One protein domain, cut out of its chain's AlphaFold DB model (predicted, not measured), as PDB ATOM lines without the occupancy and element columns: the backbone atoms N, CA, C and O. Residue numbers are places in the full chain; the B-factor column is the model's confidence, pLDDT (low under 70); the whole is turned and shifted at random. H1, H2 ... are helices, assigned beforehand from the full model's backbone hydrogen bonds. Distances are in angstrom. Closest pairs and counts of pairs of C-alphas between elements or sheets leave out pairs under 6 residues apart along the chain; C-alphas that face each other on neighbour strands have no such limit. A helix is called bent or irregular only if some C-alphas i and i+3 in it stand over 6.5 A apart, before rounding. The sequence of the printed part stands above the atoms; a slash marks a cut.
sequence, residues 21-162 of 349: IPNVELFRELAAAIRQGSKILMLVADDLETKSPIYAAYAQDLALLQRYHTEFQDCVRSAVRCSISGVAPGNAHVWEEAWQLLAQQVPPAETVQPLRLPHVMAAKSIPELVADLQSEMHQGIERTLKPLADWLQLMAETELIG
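Overview. This is residues 21 to 162 of the 349 residues of an uncharacterized protein of Candidatus Sungbacteria bacterium RIFCSPLOWO2_01_FULL_60_25 (UniProt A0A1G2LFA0). Two long helices, H5 and H2, lie side by side and run the same way as the core of a rod, and the shorter H1 packs steeply slanted on H5. At one end of the rod H3 turns off from the end of H2, and residues 104 to 118 run back along the length to the short H4 at the other end, where H5 begins. The printed part has 142 residues with five named helices, in the order H1, H2, H3, H4, H5, and no named strand; the class is all helix. The whole is loose, with a radius of gyration of the C-alphas of 19.6 A, and spans 63 by 31 by 24 A.

Along the chain. H5, the longest helix, holds residues 126 to 157 and is 46.6 A from first to last C-alpha; C-alpha 126 is at (37.566, 51.966, -1.418) and C-alpha 157 at (-7.217, 45.035, -12.115). H5 is neither bent nor irregular, but only just: C-alphas 144 and 147 are 6.5 A apart. H2, residues 52 to 82, measures 44.6 A. H1, residues 24 to 37, measures 20.0 A and begins with C-alpha 24 at (4.356, 45.520, 3.133). H3 is residues 92 to 103, 15.9 A, and H4 is residues 119 to 122, 4.8 A.

Arrangement. H2 and H5 are both hubs, touching three other helices each. They touch each other at a shallow tilt of 7 degrees and run the same way; their closest C-alphas, of His 69 and Thr 144, are 6.7 A apart. With H1 they form a bundle, a group of three helices that touch one another. H1 touches H5, which meets it with residues 141 to 149 alone, at a steep tilt of 39 degrees, opposite ways; the closest C-alphas, of Ala 31 and Ile 141, are 6.4 A apart. H1 and H2 form a helical hairpin and only just touch, with 3 pairs of C-alphas within 8 A, the closest being Ile 34 and Leu 65 at 7.7 A. H3 only just touches H2, also with 3 pairs, the closest C-alphas being those of Arg 81 and Trp 99, 6.1 A apart; the steep tilt of 69 degrees is only just short of about perpendicular. H4 only just touches H5, with 3 pairs, the closest C-alphas being those of Met 121 and Leu 129 at 6.4 A. H3 and H5 are apart, as are H2 and H4. Every O i to N i+4 pair is within hydrogen-bond range in H1, H2 and H3, and 26 of 28 are in H5; H4 is too short for such a pair.

Size, cuts and confidence. The C-alphas farthest apart, of Ala 88 and Ser 125, are 63.5 A apart. Residues 88 to 94, of which 92 to 94 belong to H3, stand free. The printed part has no cut. The links H1 to H2 and H3 to H4 are long, H2 to H3 is short and H4 to H5 is tight. Mean pLDDT of the printed part is 91.3; residues 21 to 24 and 88 to 90 are under 70.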
ATOM      1  N   ILE A  21      -3.043  48.774  -2.134       45.88
ATOM      2  CA  ILE A  21      -2.018  47.715  -2.127       45.88
ATOM      3  C   ILE A  21      -0.601  48.333  -2.036       45.88
ATOM      4  O   ILE A  21      -0.419  49.450  -2.528       45.88
ATOM      5  N   PRO A  22       0.416  47.651  -1.438       51.31
ATOM      6  CA  PRO A  22       0.428  46.255  -0.977       51.31
ATOM      7  C   PRO A  22       0.767  46.052   0.504       51.31
ATOM      8  O   PRO A  22       1.495  46.818   1.134       51.31
ATOM      9  N   ASN A  23       0.332  44.894   1.000       60.78
ATOM     10  CA  ASN A  23       0.840  44.231   2.192       60.78
ATOM     11  C   ASN A  23       2.386  44.264   2.221       60.78
ATOM     12  O   ASN A  23       3.065  43.501   1.528       60.78
ATOM     13  N   VAL A  24       2.924  45.200   3.014       63.81
ATOM     14  CA  VAL A  24       4.356  45.520   3.133       63.81
ATOM     15  C   VAL A  24       5.172  44.288   3.522       63.81
ATOM     16  O   VAL A  24       6.365  44.234   3.244       63.81
ATOM     17  N   GLU A  25       4.552  43.295   4.157       81.44
ATOM     18  CA  GLU A  25       5.226  42.111   4.674       81.44
ATOM     19  C   GLU A  25       5.818  41.222   3.572       81.44
ATOM     20  O   GLU A  25       7.014  40.953   3.617       81.44
ATOM     21  N   LEU A  26       5.059  40.879   2.522       85.88
ATOM     22  CA  LEU A  26       5.553  40.060   1.401       85.88
ATOM     23  C   LEU A  26       6.803  40.673   0.752       85.88
ATOM     24  O   LEU A  26       7.836  40.021   0.590       85.88
ATOM     25  N   PHE A  27       6.724  41.951   0.374       88.00
ATOM     26  CA  PHE A  27       7.841  42.633  -0.281       88.00
ATOM     27  C   PHE A  27       9.001  42.893   0.682       88.00
ATOM     28  O   PHE A  27      10.153  42.939   0.254       88.00
ATOM     29  N   ARG A  28       8.733  42.997   1.988       88.94
ATOM     30  CA  ARG A  28       9.768  43.066   3.026       88.94
ATOM     31  C   ARG A  28      10.504  41.737   3.171       88.94
ATOM     32  O   ARG A  28      11.727  41.762   3.290       88.94
ATOM     33  N   GLU A  29       9.803  40.606   3.130       91.25
ATOM     34  CA  GLU A  29      10.409  39.270   3.152       91.25
ATOM     35  C   GLU A  29      11.263  39.018   1.907       91.25
ATOM     36  O   GLU A  29      12.413  38.598   2.030       91.25
ATOM     37  N   LEU A  30      10.751  39.348   0.716       92.12
ATOM     38  CA  LEU A  30      11.524  39.277  -0.528       92.12
ATOM     39  C   LEU A  30      12.762  40.176  -0.467       92.12
ATOM     40  O   LEU A  30      13.866  39.743  -0.794       92.12
ATOM     41  N   ALA A  31      12.610  41.415   0.010       93.56
ATOM     42  CA  ALA A  31      13.739  42.316   0.203       93.56
ATOM     43  C   ALA A  31      14.765  41.729   1.182       93.56
ATOM     44  O   ALA A  31      15.963  41.848   0.946       93.56
ATOM     45  N   ALA A  32      14.327  41.082   2.265       93.75
ATOM     46  CA  ALA A  32      15.220  40.417   3.212       93.75
ATOM     47  C   ALA A  32      15.979  39.248   2.562       93.75
ATOM     48  O   ALA A  32      17.195  39.161   2.727       93.75
ATOM     49  N   ALA A  33      15.304  38.415   1.766       93.69
ATOM     50  CA  ALA A  33      15.933  37.323   1.023       93.69
ATOM     51  C   ALA A  33      16.979  37.838   0.016       93.69
ATOM     52  O   ALA A  33      18.081  37.293  -0.080       93.69
ATOM     53  N   ILE A  34      16.679  38.934  -0.691       95.56
ATOM     54  CA  ILE A  34      17.631  39.574  -1.608       95.56
ATOM     55  C   ILE A  34      18.824  40.156  -0.839       95.56
ATOM     56  O   ILE A  34      19.967  39.936  -1.241       95.56
ATOM     57  N   ARG A  35      18.590  40.849   0.287       96.38
ATOM     58  CA  ARG A  35      19.669  41.388   1.139       96.38
ATOM     59  C   ARG A  35      20.595  40.285   1.635       96.38
ATOM     60  O   ARG A  35      21.806  40.454   1.589       96.38
ATOM     61  N   GLN A  36      20.039  39.152   2.059       95.06
ATOM     62  CA  GLN A  36      20.820  38.003   2.514       95.06
ATOM     63  C   GLN A  36      21.686  37.400   1.396       95.06
ATOM     64  O   GLN A  36      22.764  36.874   1.666       95.06
ATOM     65  N   GLY A  37      21.226  37.466   0.142       94.75
ATOM     66  CA  GLY A  37      21.972  36.992  -1.024       94.75
ATOM     67  C   GLY A  37      23.004  37.979  -1.583       94.75
ATOM     68  O   GLY A  37      23.814  37.573  -2.416       94.75
ATOM     69  N   SER A  38      22.977  39.244  -1.153       97.75
ATOM     70  CA  SER A  38      23.809  40.321  -1.700       97.75
ATOM     71  C   SER A  38      25.274  40.176  -1.305       97.75
ATOM     72  O   SER A  38      25.605  40.022  -0.132       97.75
ATOM     73  N   LYS A  39      26.173  40.297  -2.282       97.81
ATOM     74  CA  LYS A  39      27.615  40.374  -2.044       97.81
ATOM     75  C   LYS A  39      28.077  41.772  -1.687       97.81
ATOM     76  O   LYS A  39      28.966  41.884  -0.851       97.81
ATOM     77  N   ILE A  40      27.479  42.818  -2.260       97.62
ATOM     78  CA  ILE A  40      27.805  44.210  -1.928       97.62
ATOM     79  C   ILE A  40      27.566  44.475  -0.436       97.62
ATOM     80  O   ILE A  40      28.422  45.050   0.237       97.62
ATOM     81  N   LEU A  41      26.424  44.029   0.097       97.50
ATOM     82  CA  LEU A  41      26.067  44.240   1.505       97.50
ATOM     83  C   LEU A  41      26.940  43.436   2.482       97.50
ATOM     84  O   LEU A  41      26.934  43.726   3.673       97.50
ATOM     85  N   MET A  42      27.698  42.453   1.992       96.62
ATOM     86  CA  MET A  42      28.657  41.682   2.789       96.62
ATOM     87  C   MET A  42      30.083  42.247   2.739       96.62
ATOM     88  O   MET A  42      30.954  41.728   3.434       96.62
ATOM     89  N   LEU A  43      30.354  43.262   1.911       96.19
ATOM     90  CA  LEU A  43      31.687  43.856   1.814       96.19
ATOM     91  C   LEU A  43      32.033  44.645   3.082       96.19
ATOM     92  O   LEU A  43      31.245  45.464   3.554       96.19
ATOM     93  N   VAL A  44      33.259  44.455   3.562       96.25
ATOM     94  CA  VAL A  44      33.876  45.247   4.631       96.25
ATOM     95  C   VAL A  44      35.048  46.001   4.014       96.25
ATOM     96  O   VAL A  44      35.950  45.385   3.453       96.25
ATOM     97  N   ALA A  45      35.011  47.335   4.049       93.81
ATOM     98  CA  ALA A  45      35.982  48.171   3.338       93.81
ATOM     99  C   ALA A  45      37.430  47.949   3.802       93.81
ATOM    100  O   ALA A  45      38.338  47.959   2.972       93.81
ATOM    101  N   ASP A  46      37.622  47.717   5.101       94.12
ATOM    102  CA  ASP A  46      38.941  47.544   5.716       94.12
ATOM    103  C   ASP A  46      39.640  46.245   5.277       94.12
ATOM    104  O   ASP A  46      40.865  46.163   5.320       94.12
ATOM    105  N   ASP A  47      38.881  45.263   4.778       94.56
ATOM    106  CA  ASP A  47      39.401  43.973   4.306       94.56
ATOM    107  C   ASP A  47      39.851  44.014   2.828       94.56
ATOM    108  O   ASP A  47      40.271  42.999   2.265       94.56
ATOM    109  N   LEU A  48      39.726  45.164   2.153       94.62
ATOM    110  CA  LEU A  48      39.903  45.282   0.706       94.62
ATOM    111  C   LEU A  48      41.162  46.071   0.330       94.62
ATOM    112  O   LEU A  48      41.235  47.285   0.487       94.62
ATOM    113  N   GLU A  49      42.115  45.391  -0.308       93.38
ATOM    114  CA  GLU A  49      43.335  46.019  -0.842       93.38
ATOM    115  C   GLU A  49      43.140  46.635  -2.240       93.38
ATOM    116  O   GLU A  49      43.876  47.527  -2.659       93.38
ATOM    117  N   THR A  50      42.147  46.156  -3.000       96.06
ATOM    118  CA  THR A  50      41.872  46.612  -4.373       96.06
ATOM    119  C   THR A  50      40.371  46.736  -4.636       96.06
ATOM    120  O   THR A  50      39.547  46.172  -3.923       96.06
ATOM    121  N   LYS A  51      39.995  47.435  -5.715       96.88
ATOM    122  CA  LYS A  51      38.588  47.563  -6.147       96.88
ATOM    123  C   LYS A  51      38.042  46.332  -6.884       96.88
ATOM    124  O   LYS A  51      36.843  46.260  -7.134       96.88
ATOM    125  N   SER A  52      38.888  45.364  -7.245       97.12
ATOM    126  CA  SER A  52      38.472  44.196  -8.040       97.12
ATOM    127  C   SER A  52      37.351  43.370  -7.375       97.12
ATOM    128  O   SER A  52      36.341  43.112  -8.037       97.12
ATOM    129  N   PRO A  53      37.421  43.038  -6.065       97.50
ATOM    130  CA  PRO A  53      36.341  42.323  -5.380       97.50
ATOM    131  C   PRO A  53      35.025  43.109  -5.342       97.50
ATOM    132  O   PRO A  53      33.952  42.514  -5.415       97.50
ATOM    133  N   ILE A  54      35.099  44.443  -5.294       97.94
ATOM    134  CA  ILE A  54      33.929  45.329  -5.301       97.94
ATOM    135  C   ILE A  54      33.184  45.211  -6.636       97.94
ATOM    136  O   ILE A  54      31.966  45.046  -6.659       97.94
ATOM    137  N   TYR A  55      33.907  45.240  -7.758       97.81
ATOM    138  CA  TYR A  55      33.302  45.093  -9.086       97.81
ATOM    139  C   TYR A  55      32.744  43.687  -9.324       97.81
ATOM    140  O   TYR A  55      31.692  43.543  -9.949       97.81
ATOM    141  N   ALA A  56      33.400  42.655  -8.788       97.81
ATOM    142  CA  ALA A  56      32.876  41.293  -8.825       97.81
ATOM    143  C   ALA A  56      31.567  41.165  -8.025       97.81
ATOM    144  O   ALA A  56      30.609  40.573  -8.522       97.81
ATOM    145  N   ALA A  57      31.501  41.755  -6.826       98.06
ATOM    146  CA  ALA A  57      30.280  41.814  -6.023       98.06
ATOM    147  C   ALA A  57      29.163  42.584  -6.746       98.06
ATOM    148  O   ALA A  57      28.032  42.109  -6.799       98.06
ATOM    149  N   TYR A  58      29.494  43.712  -7.381       98.06
ATOM    150  CA  TYR A  58      28.550  44.478  -8.194       98.06
ATOM    151  C   TYR A  58      27.960  43.663  -9.348       98.06
ATOM    152  O   TYR A  58      26.745  43.649  -9.530       98.06
ATOM    153  N   ALA A  59      28.794  42.951 -10.110       97.38
ATOM    154  CA  ALA A  59      28.318  42.117 -11.211       97.38
ATOM    155  C   ALA A  59      27.395  40.985 -10.722       97.38
ATOM    156  O   ALA A  59      26.382  40.697 -11.362       97.38
ATOM    157  N   GLN A  60      27.718  40.369  -9.579       97.75
ATOM    158  CA  GLN A  60      26.891  39.319  -8.975       97.75
ATOM    159  C   GLN A  60      25.539  39.853  -8.499       97.75
ATOM    160  O   GLN A  60      24.515  39.234  -8.779       97.75
ATOM    161  N   ASP A  61      25.513  41.013  -7.842       97.94
ATOM    162  CA  ASP A  61      24.273  41.599  -7.328       97.94
ATOM    163  C   ASP A  61      23.399  42.197  -8.436       97.94
ATOM    164  O   ASP A  61      22.171  42.132  -8.366       97.94
ATOM    165  N   LEU A  62      24.010  42.698  -9.516       97.00
ATOM    166  CA  LEU A  62      23.283  43.079 -10.726       97.00
ATOM    167  C   LEU A  62      22.552  41.867 -11.320       97.00
ATOM    168  O   LEU A  62      21.353  41.945 -11.592       97.00
ATOM    169  N   ALA A  63      23.253  40.738 -11.462       96.12
ATOM    170  CA  ALA A  63      22.657  39.492 -11.934       96.12
ATOM    171  C   ALA A  63      21.596  38.951 -10.958       96.12
ATOM    172  O   ALA A  63      20.570  38.437 -11.397       96.12
ATOM    173  N   LEU A  64      21.808  39.094  -9.645       95.88
ATOM    174  CA  LEU A  64      20.850  38.710  -8.606       95.88
ATOM    175  C   LEU A  64      19.517  39.449  -8.778       95.88
ATOM    176  O   LEU A  64      18.470  38.805  -8.840       95.88
ATOM    177  N   LEU A  65      19.548  40.781  -8.875       95.44
ATOM    178  CA  LEU A  65      18.340  41.602  -9.004       95.44
ATOM    179  C   LEU A  65      17.631  41.371 -10.342       95.44
ATOM    180  O   LEU A  65      16.410  41.225 -10.366       95.44
ATOM    181  N   GLN A  66      18.387  41.255 -11.439       94.50
ATOM    182  CA  GLN A  66      17.832  40.897 -12.750       94.50
ATOM    183  C   GLN A  66      17.159  39.523 -12.723       94.50
ATOM    184  O   GLN A  66      16.056  39.370 -13.242       94.50
ATOM    185  N   ARG A  67      17.788  38.534 -12.076       94.25
ATOM    186  CA  ARG A  67      17.217  37.194 -11.927       94.25
ATOM    187  C   ARG A  67      15.898  37.236 -11.165       94.25
ATOM    188  O   ARG A  67      14.931  36.682 -11.664       94.25
ATOM    189  N   TYR A  68      15.837  37.909 -10.011       93.56
ATOM    190  CA  TYR A  68      14.590  38.028  -9.243       93.56
ATOM    191  C   TYR A  68      13.476  38.700 -10.049       93.56
ATOM    192  O   TYR A  68      12.333  38.255  -9.992       93.56
ATOM    193  N   HIS A  69      13.802  39.740 -10.820       93.06
ATOM    194  CA  HIS A  69      12.836  40.414 -11.684       93.06
ATOM    195  C   HIS A  69      12.247  39.466 -12.741       93.06
ATOM    196  O   HIS A  69      11.026  39.359 -12.859       93.06
ATOM    197  N   THR A  70      13.100  38.728 -13.458       93.62
ATOM    198  CA  THR A  70      12.672  37.758 -14.478       93.62
ATOM    199  C   THR A  70      11.919  36.576 -13.868       93.62
ATOM    200  O   THR A  70      10.815  36.261 -14.302       93.62
ATOM    201  N   GLU A  71      12.468  35.955 -12.820       94.94
ATOM    202  CA  GLU A  71      11.860  34.812 -12.127       94.94
ATOM    203  C   GLU A  71      10.455  35.139 -11.605       94.94
ATOM    204  O   GLU A  71       9.549  34.308 -11.682       94.94
ATOM    205  N   PHE A  72      10.252  36.362 -11.112       94.75
ATOM    206  CA  PHE A  72       8.950  36.844 -10.667       94.75
ATOM    207  C   PHE A  72       7.954  36.965 -11.817       94.75
ATOM    208  O   PHE A  72       6.841  36.440 -11.729       94.75
ATOM    209  N   GLN A  73       8.347  37.634 -12.902       94.94
ATOM    210  CA  GLN A  73       7.490  37.793 -14.076       94.94
ATOM    211  C   GLN A  73       7.095  36.442 -14.663       94.94
ATOM    212  O   GLN A  73       5.918  36.220 -14.953       94.94
ATOM    213  N   ASP A  74       8.060  35.537 -14.797       95.38
ATOM    214  CA  ASP A  74       7.844  34.197 -15.328       95.38
ATOM    215  C   ASP A  74       6.909  33.388 -14.429       95.38
ATOM    216  O   ASP A  74       5.995  32.732 -14.931       95.38
ATOM    217  N   CYS A  75       7.064  33.484 -13.104       96.88
ATOM    218  CA  CYS A  75       6.178  32.830 -12.144       96.88
ATOM    219  C   CYS A  75       4.723  33.300 -12.306       96.88
ATOM    220  O   CYS A  75       3.819  32.481 -12.475       96.88
ATOM    221  N   VAL A  76       4.482  34.615 -12.313       96.56
ATOM    222  CA  VAL A  76       3.124  35.172 -12.449       96.56
ATOM    223  C   VAL A  76       2.535  34.846 -13.823       96.56
ATOM    224  O   VAL A  76       1.394  34.398 -13.917       96.56
ATOM    225  N   ARG A  77       3.316  34.990 -14.901       96.56
ATOM    226  CA  ARG A  77       2.881  34.623 -16.259       96.56
ATOM    227  C   ARG A  77       2.559  33.141 -16.376       96.56
ATOM    228  O   ARG A  77       1.597  32.794 -17.054       96.56
ATOM    229  N   SER A  78       3.324  32.277 -15.713       96.56
ATOM    230  CA  SER A  78       3.055  30.841 -15.666       96.56
ATOM    231  C   SER A  78       1.720  30.541 -14.981       96.56
ATOM    232  O   SER A  78       0.945  29.734 -15.496       96.56
ATOM    233  N   ALA A  79       1.395  31.238 -13.885       96.88
ATOM    234  CA  ALA A  79       0.094  31.111 -13.228       96.88
ATOM    235  C   ALA A  79      -1.058  31.501 -14.169       96.88
ATOM    236  O   ALA A  79      -1.981  30.713 -14.374       96.88
ATOM    237  N   VAL A  80      -0.952  32.662 -14.826       96.38
ATOM    238  CA  VAL A  80      -1.947  33.134 -15.806       96.38
ATOM    239  C   VAL A  80      -2.077  32.153 -16.969       96.38
ATOM    240  O   VAL A  80      -3.181  31.786 -17.360       96.38
ATOM    241  N   ARG A  81      -0.961  31.650 -17.494       95.25
ATOM    242  CA  ARG A  81      -0.952  30.638 -18.556       95.25
ATOM    243  C   ARG A  81      -1.663  29.351 -18.126       95.25
ATOM    244  O   ARG A  81      -2.426  28.782 -18.901       95.25
ATOM    245  N   CYS A  82      -1.451  28.911 -16.888       93.81
ATOM    246  CA  CYS A  82      -2.089  27.718 -16.334       93.81
ATOM    247  C   CYS A  82      -3.561  27.932 -15.937       93.81
ATOM    248  O   CYS A  82      -4.252  26.948 -15.687       93.81
ATOM    249  N   SER A  83      -4.057  29.174 -15.924       93.31
ATOM    250  CA  SER A  83      -5.483  29.491 -15.729       93.31
ATOM    251  C   SER A  83      -6.341  29.277 -16.989       93.31
ATOM    252  O   SER A  83      -7.575  29.337 -16.930       93.31
ATOM    253  N   ILE A  84      -5.705  29.015 -18.141       91.94
ATOM    254  CA  ILE A  84      -6.404  28.666 -19.380       91.94
ATOM    255  C   ILE A  84      -7.099  27.318 -19.198       91.94
ATOM    256  O   ILE A  84      -6.478  26.310 -18.857       91.94
ATOM    257  N   SER A  85      -8.395  27.293 -19.484       86.69
ATOM    258  CA  SER A  85      -9.251  26.123 -19.350       86.69
ATOM    259  C   SER A  85     -10.058  25.850 -20.622       86.69
ATOM    260  O   SER A  85      -9.986  26.601 -21.592       86.69
ATOM    261  N   GLY A  86     -10.766  24.716 -20.655       76.81
ATOM    262  CA  GLY A  86     -11.570  24.300 -21.813       76.81
ATOM    263  C   GLY A  86     -10.775  23.684 -22.972       76.81
ATOM    264  O   GLY A  86     -11.368  23.260 -23.961       76.81
ATOM    265  N   VAL A  87      -9.446  23.566 -22.859       75.56
ATOM    266  CA  VAL A  87      -8.619  22.886 -23.869       75.56
ATOM    267  C   VAL A  87      -8.487  21.403 -23.532       75.56
ATOM    268  O   VAL A  87      -7.996  21.036 -22.465       75.56
ATOM    269  N   ALA A  88      -8.915  20.538 -24.454       67.69
ATOM    270  CA  ALA A  88      -8.833  19.093 -24.269       67.69
ATOM    271  C   ALA A  88      -7.368  18.612 -24.113       67.69
ATOM    272  O   ALA A  88      -6.481  19.116 -24.817       67.69
ATOM    273  N   PRO A  89      -7.105  17.607 -23.255       62.69
ATOM    274  CA  PRO A  89      -5.780  17.005 -23.119       62.69
ATOM    275  C   PRO A  89      -5.227  16.541 -24.476       62.69
ATOM    276  O   PRO A  89      -5.927  15.886 -25.244       62.69
ATOM    277  N   GLY A  90      -3.969  16.879 -24.778       65.19
ATOM    278  CA  GLY A  90      -3.299  16.508 -26.034       65.19
ATOM    279  C   GLY A  90      -3.367  17.555 -27.153       65.19
ATOM    280  O   GLY A  90      -2.591  17.470 -28.100       65.19
ATOM    281  N   ASN A  91      -4.193  18.600 -27.022       80.12
ATOM    282  CA  ASN A  91      -4.252  19.708 -27.984       80.12
ATOM    283  C   ASN A  91      -3.296  20.854 -27.615       80.12
ATOM    284  O   ASN A  91      -3.709  22.002 -27.454       80.12
ATOM    285  N   ALA A  92      -1.999  20.546 -27.511       81.69
ATOM    286  CA  ALA A  92      -0.967  21.519 -27.135       81.69
ATOM    287  C   ALA A  92      -0.945  22.758 -28.049       81.69
ATOM    288  O   ALA A  92      -0.722  23.867 -27.580       81.69
ATOM    289  N   HIS A  93      -1.240  22.581 -29.341       83.06
ATOM    290  CA  HIS A  93      -1.306  23.685 -30.298       83.06
ATOM    291  C   HIS A  93      -2.425  24.687 -29.975       83.06
ATOM    292  O   HIS A  93      -2.168  25.883 -29.958       83.06
ATOM    293  N   VAL A  94      -3.632  24.206 -29.651       82.69
ATOM    294  CA  VAL A  94      -4.778  25.066 -29.291       82.69
ATOM    295  C   VAL A  94      -4.513  25.793 -27.976       82.69
ATOM    296  O   VAL A  94      -4.849  26.965 -27.831       82.69
ATOM    297  N   TRP A  95      -3.884  25.109 -27.019       86.00
ATOM    298  CA  TRP A  95      -3.490  25.728 -25.758       86.00
ATOM    299  C   TRP A  95      -2.440  26.826 -25.962       86.00
ATOM    300  O   TRP A  95      -2.535  27.887 -25.352       86.00
ATOM    301  N   GLU A  96      -1.477  26.608 -26.860       89.38
ATOM    302  CA  GLU A  96      -0.486  27.625 -27.204       89.38
ATOM    303  C   GLU A  96      -1.121  28.819 -27.924       89.38
ATOM    304  O   GLU A  96      -0.827  29.955 -27.577       89.38
ATOM    305  N   GLU A  97      -2.042  28.601 -28.865       87.12
ATOM    306  CA  GLU A  97      -2.794  29.691 -29.505       87.12
ATOM    307  C   GLU A  97      -3.592  30.515 -28.484       87.12
ATOM    308  O   GLU A  97      -3.554  31.747 -28.515       87.12
ATOM    309  N   ALA A  98      -4.271  29.851 -27.542       89.31
ATOM    310  CA  ALA A  98      -4.973  30.509 -26.443       89.31
ATOM    311  C   ALA A  98      -4.014  31.335 -25.571       89.31
ATOM    312  O   ALA A  98      -4.315  32.479 -25.227       89.31
ATOM    313  N   TRP A  99      -2.833  30.790 -25.265       92.44
ATOM    314  CA  TRP A  99      -1.801  31.516 -24.535       92.44
ATOM    315  C   TRP A  99      -1.303  32.740 -25.301       92.44
ATOM    316  O   TRP A  99      -1.209  33.806 -24.707       92.44
ATOM    317  N   GLN A 100      -1.050  32.642 -26.607       91.31
ATOM    318  CA  GLN A 100      -0.609  33.788 -27.411       91.31
ATOM    319  C   GLN A 100      -1.634  34.929 -27.414       91.31
ATOM    320  O   GLN A 100      -1.252  36.099 -27.416       91.31
ATOM    321  N   LEU A 101      -2.931  34.610 -27.383       89.25
ATOM    322  CA  LEU A 101      -3.999  35.607 -27.284       89.25
ATOM    323  C   LEU A 101      -4.094  36.220 -25.883       89.25
ATOM    324  O   LEU A 101      -4.237  37.435 -25.755       89.25
ATOM    325  N   LEU A 102      -3.994  35.403 -24.831       91.19
ATOM    326  CA  LEU A 102      -4.033  35.888 -23.450       91.19
ATOM    327  C   LEU A 102      -2.779  36.700 -23.094       91.19
ATOM    328  O   LEU A 102      -2.872  37.724 -22.426       91.19
ATOM    329  N   ALA A 103      -1.610  36.295 -23.586       92.75
ATOM    330  CA  ALA A 103      -0.337  36.970 -23.354       92.75
ATOM    331  C   ALA A 103      -0.318  38.406 -23.899       92.75
ATOM    332  O   ALA A 103       0.380  39.248 -23.342       92.75
ATOM    333  N   GLN A 104      -1.108  38.705 -24.939       90.88
ATOM    334  CA  GLN A 104      -1.289  40.070 -25.456       90.88
ATOM    335  C   GLN A 104      -2.064  40.978 -24.489       90.88
ATOM    336  O   GLN A 104      -1.982  42.197 -24.601       90.88
ATOM    337  N   GLN A 105      -2.812  40.394 -23.549       90.38
ATOM    338  CA  GLN A 105      -3.568  41.113 -22.518       90.38
ATOM    339  C   GLN A 105      -2.756  41.285 -21.231       90.38
ATOM    340  O   GLN A 105      -3.141  42.074 -20.370       90.38
ATOM    341  N   VAL A 106      -1.632  40.573 -21.095       92.62
ATOM    342  CA  VAL A 106      -0.723  40.724 -19.958       92.62
ATOM    343  C   VAL A 106      -0.020  42.080 -20.081       92.62
ATOM    344  O   VAL A 106       0.763  42.260 -21.020       92.62
ATOM    345  N   PRO A 107      -0.257  43.034 -19.162       91.19
ATOM    346  CA  PRO A 107       0.444  44.309 -19.175       91.19
ATOM    347  C   PRO A 107       1.960  44.087 -19.101       91.19
ATOM    348  O   PRO A 107       2.418  43.189 -18.382       91.19
ATOM    349  N   PRO A 108       2.765  44.885 -19.821       89.31
ATOM    350  CA  PRO A 108       4.210  44.801 -19.704       89.31
ATOM    351  C   PRO A 108       4.626  45.215 -18.292       89.31
ATOM    352  O   PRO A 108       4.154  46.218 -17.760       89.31
ATOM    353  N   ALA A 109       5.521  44.442 -17.691       86.12
ATOM    354  CA  ALA A 109       6.183  44.851 -16.467       86.12
ATOM    355  C   ALA A 109       7.308  45.843 -16.798       86.12
ATOM    356  O   ALA A 109       7.978  45.722 -17.826       86.12
ATOM    357  N   GLU A 110       7.499  46.838 -15.935       86.88
ATOM    358  CA  GLU A 110       8.516  47.865 -16.138       86.88
ATOM    359  C   GLU A 110       9.922  47.277 -15.986       86.88
ATOM    360  O   GLU A 110      10.290  46.776 -14.922       86.88
ATOM    361  N   THR A 111      10.732  47.377 -17.039       81.75
ATOM    362  CA  THR A 111      12.153  47.034 -16.964       81.75
ATOM    363  C   THR A 111      12.907  48.161 -16.273       81.75
ATOM    364  O   THR A 111      13.061  49.251 -16.825       81.75
ATOM    365  N   VAL A 112      13.444  47.884 -15.090       82.31
ATOM    366  CA  VAL A 112      14.267  48.838 -14.344       82.31
ATOM    367  C   VAL A 112      15.750  48.528 -14.480       82.31
ATOM    368  O   VAL A 112      16.157  47.374 -14.593       82.31
ATOM    369  N   GLN A 113      16.585  49.567 -14.431       87.38
ATOM    370  CA  GLN A 113      18.017  49.406 -14.198       87.38
ATOM    371  C   GLN A 113      18.238  49.280 -12.682       87.38
ATOM    372  O   GLN A 113      18.129  50.294 -11.985       87.38
ATOM    373  N   PRO A 114      18.530  48.078 -12.156       88.25
ATOM    374  CA  PRO A 114      18.434  47.833 -10.722       88.25
ATOM    375  C   PRO A 114      19.619  48.417  -9.946       88.25
ATOM    376  O   PRO A 114      19.439  48.847  -8.816       88.25
ATOM    377  N   LEU A 115      20.812  48.491 -10.549       94.50
ATOM    378  CA  LEU A 115      22.005  49.092  -9.946       94.50
ATOM    379  C   LEU A 115      22.713  50.011 -10.935       94.50
ATOM    380  O   LEU A 115      22.696  49.780 -12.149       94.50
ATOM    381  N   ARG A 116      23.362  51.043 -10.399       93.69
ATOM    382  CA  ARG A 116      24.161  52.004 -11.154       93.69
ATOM    383  C   ARG A 116      25.547  52.129 -10.535       93.69
ATOM    384  O   ARG A 116      25.692  52.361  -9.344       93.69
ATOM    385  N   LEU A 117      26.569  52.042 -11.380       95.38
ATOM    386  CA  LEU A 117      27.955  52.324 -11.014       95.38
ATOM    387  C   LEU A 117      28.563  53.282 -12.048       95.38
ATOM    388  O   LEU A 117      29.271  52.852 -12.962       95.38
ATOM    389  N   PRO A 118      28.238  54.586 -11.983       95.44
ATOM    390  CA  PRO A 118      28.827  55.566 -12.885       95.44
ATOM    391  C   PRO A 118      30.331  55.729 -12.614       95.44
ATOM    392  O   PRO A 118      30.804  55.524 -11.496       95.44
ATOM    393  N   HIS A 119      31.084  56.173 -13.623       94.62
ATOM    394  CA  HIS A 119      32.540  56.359 -13.528       94.62
ATOM    395  C   HIS A 119      32.965  57.284 -12.372       94.62
ATOM    396  O   HIS A 119      33.996  57.045 -11.750       94.62
ATOM    397  N   VAL A 120      32.152  58.295 -12.037       96.50
ATOM    398  CA  VAL A 120      32.394  59.204 -10.900       96.50
ATOM    399  C   VAL A 120      32.392  58.452  -9.567       96.50
ATOM    400  O   VAL A 120      33.238  58.699  -8.716       96.50
ATOM    401  N   MET A 121      31.471  57.505  -9.397       95.69
ATOM    402  CA  MET A 121      31.401  56.660  -8.207       95.69
ATOM    403  C   MET A 121      32.551  55.650  -8.197       95.69
ATOM    404  O   MET A 121      33.244  55.517  -7.194       95.69
ATOM    405  N   ALA A 122      32.843  55.025  -9.343       95.81
ATOM    406  CA  ALA A 122      33.964  54.097  -9.486       95.81
ATOM    407  C   ALA A 122      35.340  54.745  -9.215       95.81
ATOM    408  O   ALA A 122      36.285  54.051  -8.834       95.81
ATOM    409  N   ALA A 123      35.472  56.065  -9.379       96.88
ATOM    410  CA  ALA A 123      36.703  56.804  -9.108       96.88
ATOM    411  C   ALA A 123      37.003  56.998  -7.606       96.88
ATOM    412  O   ALA A 123      38.169  57.187  -7.262       96.88
ATOM    413  N   LYS A 124      36.005  56.890  -6.715       97.50
ATOM    414  CA  LYS A 124      36.129  57.147  -5.263       97.50
ATOM    415  C   LYS A 124      37.091  56.200  -4.539       97.50
ATOM    416  O   LYS A 124      37.487  55.171  -5.091       97.50
ATOM    417  N   SER A 125      37.483  56.530  -3.307       97.94
ATOM    418  CA  SER A 125      38.284  55.620  -2.471       97.94
ATOM    419  C   SER A 125      37.517  54.323  -2.158       97.94
ATOM    420  O   SER A 125      36.300  54.269  -2.318       97.94
ATOM    421  N   ILE A 126      38.211  53.255  -1.743       97.81
ATOM    422  CA  ILE A 126      37.566  51.966  -1.418       97.81
ATOM    423  C   ILE A 126      36.461  52.124  -0.354       97.81
ATOM    424  O   ILE A 126      35.349  51.671  -0.628       97.81
ATOM    425  N   PRO A 127      36.690  52.802   0.791       97.69
ATOM    426  CA  PRO A 127      35.650  52.960   1.809       97.69
ATOM    427  C   PRO A 127      34.421  53.719   1.303       97.69
ATOM    428  O   PRO A 127      33.292  53.282   1.514       97.69
ATOM    429  N   GLU A 128      34.633  54.816   0.572       97.75
ATOM    430  CA  GLU A 128      33.542  55.614   0.001       97.75
ATOM    431  C   GLU A 128      32.766  54.839  -1.072       97.75
ATOM    432  O   GLU A 128      31.541  54.883  -1.102       97.75
ATOM    433  N   LEU A 129      33.467  54.101  -1.939       97.81
ATOM    434  CA  LEU A 129      32.847  53.288  -2.984       97.81
ATOM    435  C   LEU A 129      32.000  52.153  -2.392       97.81
ATOM    436  O   LEU A 129      30.905  51.899  -2.891       97.81
ATOM    437  N   VAL A 130      32.485  51.472  -1.347       98.06
ATOM    438  CA  VAL A 130      31.720  50.420  -0.657       98.06
ATOM    439  C   VAL A 130      30.460  51.006  -0.025       98.06
ATOM    440  O   VAL A 130      29.376  50.478  -0.263       98.06
ATOM    441  N   ALA A 131      30.578  52.115   0.711       97.88
ATOM    442  CA  ALA A 131      29.435  52.765   1.351       97.88
ATOM    443  C   ALA A 131      28.375  53.218   0.328       97.88
ATOM    444  O   ALA A 131      27.183  52.941   0.493       97.88
ATOM    445  N   ASP A 132      28.807  53.848  -0.767       97.62
ATOM    446  CA  ASP A 132      27.909  54.262  -1.845       97.62
ATOM    447  C   ASP A 132      27.225  53.066  -2.513       97.62
ATOM    448  O   ASP A 132      26.024  53.114  -2.769       97.62
ATOM    449  N   LEU A 133      27.961  51.980  -2.785       97.69
ATOM    450  CA  LEU A 133      27.390  50.777  -3.392       97.69
ATOM    451  C   LEU A 133      26.391  50.084  -2.471       97.69
ATOM    452  O   LEU A 133      25.383  49.579  -2.956       97.69
ATOM    453  N   GLN A 134      26.634  50.057  -1.162       97.94
ATOM    454  CA  GLN A 134      25.688  49.496  -0.197       97.94
ATOM    455  C   GLN A 134      24.387  50.308  -0.161       97.94
ATOM    456  O   GLN A 134      23.298  49.731  -0.205       97.94
ATOM    457  N   SER A 135      24.485  51.640  -0.178       96.69
ATOM    458  CA  SER A 135      23.322  52.527  -0.316       96.69
ATOM    459  C   SER A 135      22.587  52.313  -1.648       96.69
ATOM    460  O   SER A 135      21.367  52.135  -1.669       96.69
ATOM    461  N   GLU A 136      23.326  52.238  -2.759       96.62
ATOM    462  CA  GLU A 136      22.783  51.961  -4.094       96.62
ATOM    463  C   GLU A 136      22.106  50.584  -4.161       96.62
ATOM    464  O   GLU A 136      21.069  50.448  -4.807       96.62
ATOM    465  N   MET A 137      22.637  49.573  -3.465       97.25
ATOM    466  CA  MET A 137      22.046  48.237  -3.381       97.25
ATOM    467  C   MET A 137      20.718  48.255  -2.624       97.25
ATOM    468  O   MET A 137      19.740  47.665  -3.084       97.25
ATOM    469  N   HIS A 138      20.632  48.982  -1.507       94.69
ATOM    470  CA  HIS A 138      19.363  49.173  -0.803       94.69
ATOM    471  C   HIS A 138      18.303  49.825  -1.700       94.69
ATOM    472  O   HIS A 138      17.194  49.303  -1.814       94.69
ATOM    473  N   GLN A 139      18.668  50.895  -2.410       93.44
ATOM    474  CA  GLN A 139      17.780  51.555  -3.374       93.44
ATOM    475  C   GLN A 139      17.477  50.675  -4.594       93.44
ATOM    476  O   GLN A 139      16.407  50.764  -5.192       93.44
ATOM    477  N   GLY A 140      18.416  49.826  -5.006       92.88
ATOM    478  CA  GLY A 140      18.253  48.886  -6.110       92.88
ATOM    479  C   GLY A 140      17.217  47.809  -5.821       92.88
ATOM    480  O   GLY A 140      16.400  47.494  -6.688       92.88
ATOM    481  N   ILE A 141      17.180  47.308  -4.584       94.56
ATOM    482  CA  ILE A 141      16.143  46.376  -4.125       94.56
ATOM    483  C   ILE A 141      14.764  47.034  -4.216       94.56
ATOM    484  O   ILE A 141      13.842  46.447  -4.780       94.56
ATOM    485  N   GLU A 142      14.621  48.267  -3.728       90.75
ATOM    486  CA  GLU A 142      13.349  48.999  -3.787       90.75
ATOM    487  C   GLU A 142      12.913  49.286  -5.226       90.75
ATOM    488  O   GLU A 142      11.770  49.003  -5.587       90.75
ATOM    489  N   ARG A 143      13.836  49.764  -6.074       89.81
ATOM    490  CA  ARG A 143      13.590  49.974  -7.510       89.81
ATOM    491  C   ARG A 143      13.198  48.694  -8.235       89.81
ATOM    492  O   ARG A 143      12.479  48.777  -9.219       89.81
ATOM    493  N   THR A 144      13.654  47.534  -7.771       91.12
ATOM    494  CA  THR A 144      13.298  46.238  -8.364       91.12
ATOM    495  C   THR A 144      11.920  45.769  -7.905       91.12
ATOM    496  O   THR A 144      11.128  45.313  -8.724       91.12
ATOM    497  N   LEU A 145      11.614  45.870  -6.608       90.94
ATOM    498  CA  LEU A 145      10.401  45.282  -6.035       90.94
ATOM    499  C   LEU A 145       9.155  46.154  -6.199       90.94
ATOM    500  O   LEU A 145       8.072  45.614  -6.408       90.94
ATOM    501  N   LYS A 146       9.285  47.483  -6.122       88.38
ATOM    502  CA  LYS A 146       8.130  48.386  -6.212       88.38
ATOM    503  C   LYS A 146       7.373  48.250  -7.545       88.38
ATOM    504  O   LYS A 146       6.174  47.997  -7.488       88.38
ATOM    505  N   PRO A 147       8.028  48.296  -8.721       88.69
ATOM    506  CA  PRO A 147       7.321  48.118  -9.989       88.69
ATOM    507  C   PRO A 147       6.686  46.733 -10.138       88.69
ATOM    508  O   PRO A 147       5.664  46.597 -10.797       88.69
ATOM    509  N   LEU A 148       7.254  45.694  -9.513       90.31
ATOM    510  CA  LEU A 148       6.647  44.359  -9.500       90.31
ATOM    511  C   LEU A 148       5.369  44.321  -8.654       90.31
ATOM    512  O   LEU A 148       4.419  43.627  -9.015       90.31
ATOM    513  N   ALA A 149       5.329  45.074  -7.554       89.69
ATOM    514  CA  ALA A 149       4.132  45.234  -6.738       89.69
ATOM    515  C   ALA A 149       3.024  45.973  -7.498       89.69
ATOM    516  O   ALA A 149       1.892  45.492  -7.555       89.69
ATOM    517  N   ASP A 150       3.377  47.089  -8.139       88.38
ATOM    518  CA  ASP A 150       2.464  47.869  -8.978       88.38
ATOM    519  C   ASP A 150       1.977  47.035 -10.179       88.38
ATOM    520  O   ASP A 150       0.809  47.088 -10.566       88.38
ATOM    521  N   TRP A 151       2.845  46.188 -10.736       92.56
ATOM    522  CA  TRP A 151       2.479  45.260 -11.800       92.56
ATOM    523  C   TRP A 151       1.498  44.183 -11.323       92.56
ATOM    524  O   TRP A 151       0.517  43.939 -12.014       92.56
ATOM    525  N   LEU A 152       1.682  43.578 -10.140       92.56
ATOM    526  CA  LEU A 152       0.695  42.636  -9.585       92.56
ATOM    527  C   LEU A 152      -0.672  43.294  -9.356       92.56
ATOM    528  O   LEU A 152      -1.698  42.679  -9.645       92.56
ATOM    529  N   GLN A 153      -0.690  44.543  -8.889       89.56
ATOM    530  CA  GLN A 153      -1.924  45.320  -8.775       89.56
ATOM    531  C   GLN A 153      -2.611  45.446 -10.136       89.56
ATOM    532  O   GLN A 153      -3.789  45.123 -10.276       89.56
ATOM    533  N   LEU A 154      -1.857  45.847 -11.161       90.38
ATOM    534  CA  LEU A 154      -2.386  45.972 -12.510       90.38
ATOM    535  C   LEU A 154      -2.886  44.626 -13.055       90.38
ATOM    536  O   LEU A 154      -3.940  44.588 -13.675       90.38
ATOM    537  N   MET A 155      -2.185  43.521 -12.783       92.81
ATOM    538  CA  MET A 155      -2.617  42.166 -13.154       92.81
ATOM    539  C   MET A 155      -3.943  41.769 -12.486       92.81
ATOM    540  O   MET A 155      -4.749  41.057 -13.089       92.81
ATOM    541  N   ALA A 156      -4.175  42.208 -11.246       91.12
ATOM    542  CA  ALA A 156      -5.439  41.986 -10.552       91.12
ATOM    543  C   ALA A 156      -6.568  42.851 -11.140       91.12
ATOM    544  O   ALA A 156      -7.677  42.365 -11.361       91.12
ATOM    545  N   GLU A 157      -6.276  44.112 -11.466       87.75
ATOM    546  CA  GLU A 157      -7.217  45.035 -12.115       87.75
ATOM    547  C   GLU A 157      -7.580  44.626 -13.547       87.75
ATOM    548  O   GLU A 157      -8.700  44.883 -13.993       87.75
ATOM    549  N   THR A 158      -6.655  43.987 -14.267       87.06
ATOM    550  CA  THR A 158      -6.894  43.406 -15.595       87.06
ATOM    551  C   THR A 158      -7.460  41.993 -15.538       87.06
ATOM    552  O   THR A 158      -7.624  41.375 -16.588       87.06
ATOM    553  N   GLU A 159      -7.821  41.509 -14.342       89.50
ATOM    554  CA  GLU A 159      -8.567  40.263 -14.149       89.50
ATOM    555  C   GLU A 159      -7.802  39.020 -14.632       89.50
ATOM    556  O   GLU A 159      -8.389  38.061 -15.134       89.50
ATOM    557  N   LEU A 160      -6.474  39.049 -14.498       92.94
ATOM    558  CA  LEU A 160      -5.584  37.933 -14.832       92.94
ATOM    559  C   LEU A 160      -5.198  37.124 -13.590       92.94
ATOM    560  O   LEU A 160      -4.955  35.923 -13.678       92.94
ATOM    561  N   ILE A 161      -5.152  37.779 -12.429       95.50
ATOM    562  CA  ILE A 161      -4.963  37.163 -11.110       95.50
ATOM    563  C   ILE A 161      -6.006  37.721 -10.147       95.50
ATOM    564  O   ILE A 161      -6.562  38.789 -10.379       95.50
ATOM    565  N   GLY A 162      -6.299  37.006  -9.069       93.94
ATOM    566  CA  GLY A 162      -7.232  37.478  -8.053       93.94
ATOM    567  C   GLY A 162      -6.557  38.007  -6.793       93.94
ATOM    568  O   GLY A 162      -5.336  38.145  -6.717       93.94
TER     569      GLY A 162